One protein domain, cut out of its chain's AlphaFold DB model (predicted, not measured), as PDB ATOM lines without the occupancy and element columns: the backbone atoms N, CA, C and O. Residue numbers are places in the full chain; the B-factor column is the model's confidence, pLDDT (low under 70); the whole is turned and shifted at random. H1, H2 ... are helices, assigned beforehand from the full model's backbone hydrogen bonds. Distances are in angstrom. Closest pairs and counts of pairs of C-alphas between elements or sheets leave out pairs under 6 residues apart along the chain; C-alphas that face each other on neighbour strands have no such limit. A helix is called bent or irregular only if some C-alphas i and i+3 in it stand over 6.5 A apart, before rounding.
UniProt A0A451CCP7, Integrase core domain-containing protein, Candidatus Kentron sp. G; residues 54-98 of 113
ATOM      1  N   GLU A  54      58.299  32.959 -49.208       51.94
ATOM      2  CA  GLU A  54      58.296  31.493 -49.238       51.94
ATOM      3  C   GLU A  54      57.502  30.818 -48.102       51.94
ATOM      4  O   GLU A  54      57.341  29.601 -48.120       51.94
ATOM      5  N   HIS A  55      56.938  31.572 -47.145       58.34
ATOM      6  CA  HIS A  55      56.109  31.013 -46.060       58.34
ATOM      7  C   HIS A  55      54.685  31.603 -46.042       58.34
ATOM      8  O   HIS A  55      54.406  32.531 -45.274       58.34
ATOM      9  N   PRO A  56      53.761  31.074 -46.870       56.50
ATOM     10  CA  PRO A  56      52.402  31.604 -47.002       56.50
ATOM     11  C   PRO A  56      51.591  31.559 -45.696       56.50
ATOM     12  O   PRO A  56      50.793  32.460 -45.450       56.50
ATOM     13  N   GLU A  57      51.829  30.582 -44.816       61.72
ATOM     14  CA  GLU A  57      51.108  30.456 -43.537       61.72
ATOM     15  C   GLU A  57      51.473  31.563 -42.534       61.72
ATOM     16  O   GLU A  57      50.592  32.201 -41.955       61.72
ATOM     17  N   ALA A  58      52.770  31.841 -42.359       61.28
ATOM     18  CA  ALA A  58      53.247  32.913 -41.484       61.28
ATOM     19  C   ALA A  58      52.863  34.295 -42.034       61.28
ATOM     20  O   ALA A  58      52.504  35.193 -41.273       61.28
ATOM     21  N   LYS A  59      52.881  34.449 -43.365       65.19
ATOM     22  CA  LYS A  59      52.374  35.642 -44.047       65.19
ATOM     23  C   LYS A  59      50.883  35.850 -43.763       65.19
ATOM     24  O   LYS A  59      50.509  36.939 -43.342       65.19
ATOM     25  N   GLY A  60      50.067  34.802 -43.883       70.31
ATOM     26  CA  GLY A  60      48.636  34.865 -43.589       70.31
ATOM     27  C   GLY A  60      48.334  35.253 -42.139       70.31
ATOM     28  O   GLY A  60      47.475  36.095 -41.900       70.31
ATOM     29  N   GLN A  61      49.061  34.709 -41.157       74.62
ATOM     30  CA  GLN A  61      48.851  35.077 -39.748       74.62
ATOM     31  C   GLN A  61      49.200  36.539 -39.459       74.62
ATOM     32  O   GLN A  61      48.477  37.209 -38.722       74.62
ATOM     33  N   VAL A  62      50.284  37.045 -40.046       72.94
ATOM     34  CA  VAL A  62      50.704  38.438 -39.850       72.94
ATOM     35  C   VAL A  62      49.769  39.406 -40.569       72.94
ATOM     36  O   VAL A  62      49.375  40.406 -39.977       72.94
ATOM     37  N   GLU A  63      49.325  39.085 -41.785       80.81
ATOM     38  CA  GLU A  63      48.297  39.864 -42.487       80.81
ATOM     39  C   GLU A  63      46.990  39.912 -41.691       80.81
ATOM     40  O   GLU A  63      46.394  40.977 -41.547       80.81
ATOM     41  N   GLN A  64      46.563  38.791 -41.103       83.19
ATOM     42  CA  GLN A  64      45.377  38.776 -40.245       83.19
ATOM     43  C   GLN A  64      45.579  39.578 -38.954       83.19
ATOM     44  O   GLN A  64      44.663  40.280 -38.528       83.19
ATOM     45  N   ALA A  65      46.765  39.528 -38.342       81.31
ATOM     46  CA  ALA A  65      47.083  40.344 -37.173       81.31
ATOM     47  C   ALA A  65      47.054  41.846 -37.501       81.31
ATOM     48  O   ALA A  65      46.437  42.616 -36.765       81.31
ATOM     49  N   ASN A  66      47.636  42.254 -38.631       83.25
ATOM     50  CA  ASN A  66      47.579  43.636 -39.107       83.25
ATOM     51  C   ASN A  66      46.133  44.055 -39.403       83.25
ATOM     52  O   ASN A  66      45.681  45.079 -38.898       83.25
ATOM     53  N   ASN A  67      45.354  43.211 -40.090       87.06
ATOM     54  CA  ASN A  67      43.929  43.455 -40.333       87.06
ATOM     55  C   ASN A  67      43.136  43.646 -39.027       87.06
ATOM     56  O   ASN A  67      42.227  44.476 -38.971       87.06
ATOM     57  N   LEU A  68      43.439  42.883 -37.970       87.50
ATOM     58  CA  LEU A  68      42.802  43.054 -36.661       87.50
ATOM     59  C   LEU A  68      43.147  44.412 -36.043       87.50
ATOM     60  O   LEU A  68      42.249  45.079 -35.528       87.50
ATOM     61  N   ILE A  69      44.412  44.830 -36.116       86.25
ATOM     62  CA  ILE A  69      44.864  46.135 -35.617       86.25
ATOM     63  C   ILE A  69      44.149  47.260 -36.374       86.25
ATOM     64  O   ILE A  69      43.473  48.078 -35.751       86.25
ATOM     65  N   GLU A  70      44.202  47.253 -37.703       86.81
ATOM     66  CA  GLU A  70      43.600  48.289 -38.547       86.81
ATOM     67  C   GLU A  70      42.081  48.392 -38.321       86.81
ATOM     68  O   GLU A  70      41.525  49.468 -38.079       86.81
ATOM     69  N   ARG A  71      41.379  47.253 -38.345       88.38
ATOM     70  CA  ARG A  71      39.909  47.242 -38.307       88.38
ATOM     71  C   ARG A  71      39.333  47.401 -36.907       88.38
ATOM     72  O   ARG A  71      38.222  47.916 -36.785       88.38
ATOM     73  N   GLN A  72      40.019  46.938 -35.861       86.19
ATOM     74  CA  GLN A  72      39.468  46.957 -34.500       86.19
ATOM     75  C   GLN A  72      40.084  48.024 -33.604       86.19
ATOM     76  O   GLN A  72      39.365  48.584 -32.774       86.19
ATOM     77  N   PHE A  73      41.383  48.294 -33.737       87.06
ATOM     78  CA  PHE A  73      42.079  49.268 -32.904       87.06
ATOM     79  C   PHE A  73      42.145  50.636 -33.586       87.06
ATOM     80  O   PHE A  73      41.609  51.609 -33.052       87.06
ATOM     81  N   GLU A  74      42.718  50.721 -34.787       86.38
ATOM     82  CA  GLU A  74      42.917  52.003 -35.476       86.38
ATOM     83  C   GLU A  74      41.597  52.657 -35.887       86.38
ATOM     84  O   GLU A  74      41.425  53.866 -35.727       86.38
ATOM     85  N   ALA A  75      40.609  51.859 -36.305       86.25
ATOM     86  CA  ALA A  75      39.263  52.357 -36.580       86.25
ATOM     87  C   ALA A  75      38.650  53.121 -35.387       86.25
ATOM     88  O   ALA A  75      37.914  54.084 -35.593       86.25
ATOM     89  N   ARG A  76      38.976  52.743 -34.139       83.69
ATOM     90  CA  ARG A  76      38.509  53.447 -32.929       83.69
ATOM     91  C   ARG A  76      39.257  54.754 -32.694       83.69
ATOM     92  O   ARG A  76      38.639  55.716 -32.248       83.69
ATOM     93  N   LEU A  77      40.546  54.825 -33.039       86.50
ATOM     94  CA  LEU A  77      41.339  56.057 -32.919       86.50
ATOM     95  C   LEU A  77      40.771  57.197 -33.773       86.50
ATOM     96  O   LEU A  77      40.922  58.362 -33.412       86.50
ATOM     97  N   ARG A  78      40.068  56.874 -34.866       81.75
ATOM     98  CA  ARG A  78      39.365  57.866 -35.691       81.75
ATOM     99  C   ARG A  78      38.232  58.579 -34.943       81.75
ATOM    100  O   ARG A  78      37.974  59.745 -35.221       81.75
ATOM    101  N   PHE A  79      37.561  57.890 -34.022       81.19
ATOM    102  CA  PHE A  79      36.455  58.438 -33.226       81.19
ATOM    103  C   PHE A  79      36.914  58.945 -31.856       81.19
ATOM    104  O   PHE A  79      36.320  59.866 -31.306       81.19
ATOM    105  N   GLU A  80      38.003  58.383 -31.328       79.75
ATOM    106  CA  GLU A  80      38.614  58.776 -30.063       79.75
ATOM    107  C   GLU A  80      40.117  59.064 -30.228       79.75
ATOM    108  O   GLU A  80      40.958  58.246 -29.828       79.75
ATOM    109  N   PRO A  81      40.490  60.230 -30.781       81.81
ATOM    110  CA  PRO A  81      41.890  60.567 -30.990       81.81
ATOM    111  C   PRO A  81      42.678  60.547 -29.675       81.81
ATOM    112  O   PRO A  81      42.271  61.118 -28.656       81.81
ATOM    113  N   ARG A  82      43.837  59.885 -29.688       85.06
ATOM    114  CA  ARG A  82      44.806  59.899 -28.586       85.06
ATOM    115  C   ARG A  82      46.022  60.710 -29.035       85.06
ATOM    116  O   ARG A  82      46.799  60.254 -29.860       85.06
ATOM    117  N   ASN A  83      46.201  61.900 -28.466       87.38
ATOM    118  CA  ASN A  83      47.183  62.884 -28.960       87.38
ATOM    119  C   ASN A  83      48.589  62.755 -28.339       87.38
ATOM    120  O   ASN A  83      49.410  63.653 -28.482       87.38
ATOM    121  N   THR A  84      48.857  61.682 -27.596       90.31
ATOM    122  CA  THR A  84      50.127  61.462 -26.883       90.31
ATOM    123  C   THR A  84      50.474  59.979 -26.915       90.31
ATOM    124  O   THR A  84      49.564  59.145 -26.820       90.31
ATOM    125  N   VAL A  85      51.765  59.646 -26.957       87.69
ATOM    126  CA  VAL A  85      52.259  58.258 -26.988       87.69
ATOM    127  C   VAL A  85      51.787  57.466 -25.765       87.69
ATOM    128  O   VAL A  85      51.395  56.309 -25.885       87.69
ATOM    129  N   GLU A  86      51.718  58.098 -24.596       89.12
ATOM    130  CA  GLU A  86      51.287  57.480 -23.339       89.12
ATOM    131  C   GLU A  86      49.825  57.031 -23.417       89.12
ATOM    132  O   GLU A  86      49.488  55.892 -23.094       89.12
ATOM    133  N   LYS A  87      48.949  57.913 -23.916       87.00
ATOM    134  CA  LYS A  87      47.529  57.604 -24.144       87.00
ATOM    135  C   LYS A  87      47.335  56.524 -25.208       87.00
ATOM    136  O   LYS A  87      46.415  55.718 -25.077       87.00
ATOM    137  N   LEU A  88      48.180  56.499 -26.240       89.88
ATOM    138  CA  LEU A  88      48.143  55.459 -27.267       89.88
ATOM    139  C   LEU A  88      48.540  54.095 -26.683       89.88
ATOM    140  O   LEU A  88      47.812  53.121 -26.860       89.88
ATOM    141  N   ASN A  89      49.626  54.044 -25.907       88.31
ATOM    142  CA  ASN A  89      50.081  52.834 -25.221       88.31
ATOM    143  C   ASN A  89      49.035  52.310 -24.227       88.31
ATOM    144  O   ASN A  89      48.776  51.109 -24.187       88.31
ATOM    145  N   ALA A  90      48.386  53.197 -23.466       87.81
ATOM    146  CA  ALA A  90      47.302  52.820 -22.558       87.81
ATOM    147  C   ALA A  90      46.088  52.247 -23.313       87.81
ATOM    148  O   ALA A  90      45.519  51.238 -22.900       87.81
ATOM    149  N   ALA A  91      45.710  52.847 -24.445       87.88
ATOM    150  CA  ALA A  91      44.623  52.337 -25.277       87.88
ATOM    151  C   ALA A  91      44.957  50.960 -25.874       87.88
ATOM    152  O   ALA A  91      44.118  50.060 -25.833       87.88
ATOM    153  N   ALA A  92      46.183  50.773 -26.374       88.00
ATOM    154  CA  ALA A  92      46.654  49.487 -26.882       88.00
ATOM    155  C   ALA A  92      46.666  48.419 -25.778       88.00
ATOM    156  O   ALA A  92      46.244  47.287 -26.003       88.00
ATOM    157  N   TRP A  93      47.071  48.788 -24.559       85.69
ATOM    158  CA  TRP A  93      47.036  47.903 -23.396       85.69
ATOM    159  C   TRP A  93      45.618  47.416 -23.080       85.69
ATOM    160  O   TRP A  93      45.380  46.215 -22.944       85.69
ATOM    161  N   VAL A  94      44.656  48.338 -23.017       85.12
ATOM    162  CA  VAL A  94      43.246  48.005 -22.770       85.12
ATOM    163  C   VAL A  94      42.655  47.185 -23.918       85.12
ATOM    164  O   VAL A  94      41.876  46.269 -23.668       85.12
ATOM    165  N   TRP A  95      43.026  47.458 -25.167       85.88
ATOM    166  CA  TRP A  95      42.565  46.667 -26.307       85.88
ATOM    167  C   TRP A  95      43.091  45.224 -26.259       85.88
ATOM    168  O   TRP A  95      42.293  44.293 -26.362       85.88
ATOM    169  N   CYS A  96      44.393  45.038 -26.014       81.88
ATOM    170  CA  CYS A  96      45.027  43.719 -25.951       81.88
ATOM    171  C   CYS A  96      44.603  42.889 -24.727       81.88
ATOM    172  O   CYS A  96      44.479  41.673 -24.837       81.88
ATOM    173  N   TYR A  97      44.417  43.522 -23.562       77.31
ATOM    174  CA  TYR A  97      44.271  42.806 -22.281       77.31
ATOM    175  C   TYR A  97      43.022  43.181 -21.477       77.31
ATOM    176  O   TYR A  97      42.582  42.408 -20.633       77.31
ATOM    177  N   GLY A  98      42.448  44.361 -21.710       69.38
ATOM    178  CA  GLY A  98      41.292  44.871 -20.964       69.38
ATOM    179  C   GLY A  98      39.936  44.524 -21.579       69.38
ATOM    180  O   GLY A  98      38.912  44.619 -20.904       69.38
TER     181      GLY A  98
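What this domain is: This is residues 54 to 98 of the 113 residues of the protein "Integrase core domain-containing protein" of Candidatus Kentron sp. G (UniProt A0A451CCP7). One long helix, H1, runs out as an arm for its first part, and a shorter helix, H2, folds back at a steep angle near the other end of H1. Residues 54 to 68, of which 56 to 68 belong to H1, stick out free, and H1 makes the long axis of the whole. The printed part has 45 residues with two named helices, H1 then H2, and no named strand; its class is all helix. It is loose, with a radius of gyration of the C-alphas of 12.9 A, and spans 39 by 19 by 17 A.

How they stand to each other: Start with H1, residues 56 to 77, and look near residue 71 for a kink of 27 degrees. H1 is neither bent nor irregular, but only just: C-alphas 71 and 74 are 6.3 A apart. Then go on through a short link of 7 residues to H2, residues 85 to 98. H1 and H2 are close but not clearly touching, with 2 pairs of C-alphas within 8 A; their closest C-alphas, those of Phe 73 and Trp 95, are 7.1 A apart. Their lines stand at a steep tilt of 65 degrees, and they run opposite ways. Every O i to N i+4 pair is within hydrogen-bond range in H2, and 15 of 18 are in H1.

Where its parts are: Find C-alpha 56 at (52.402, 31.604, -47.002); from there H1 runs 30.3 A to C-alpha 77 at (41.339, 56.057, -32.919). H2 runs 18.3 A from C-alpha 85 to C-alpha 98 at (41.292, 44.871, -20.964).

The domain as a whole: The two C-alphas farthest apart, those of Glu 54 and Asn 83, are 39.0 A apart. Without the free stretch, the body of 30 residues spans 21 by 21 by 11 A. The printed part has no cut. Its mean pLDDT is 80.7; look for values under 70 at residues 54 to 59 and residue 98.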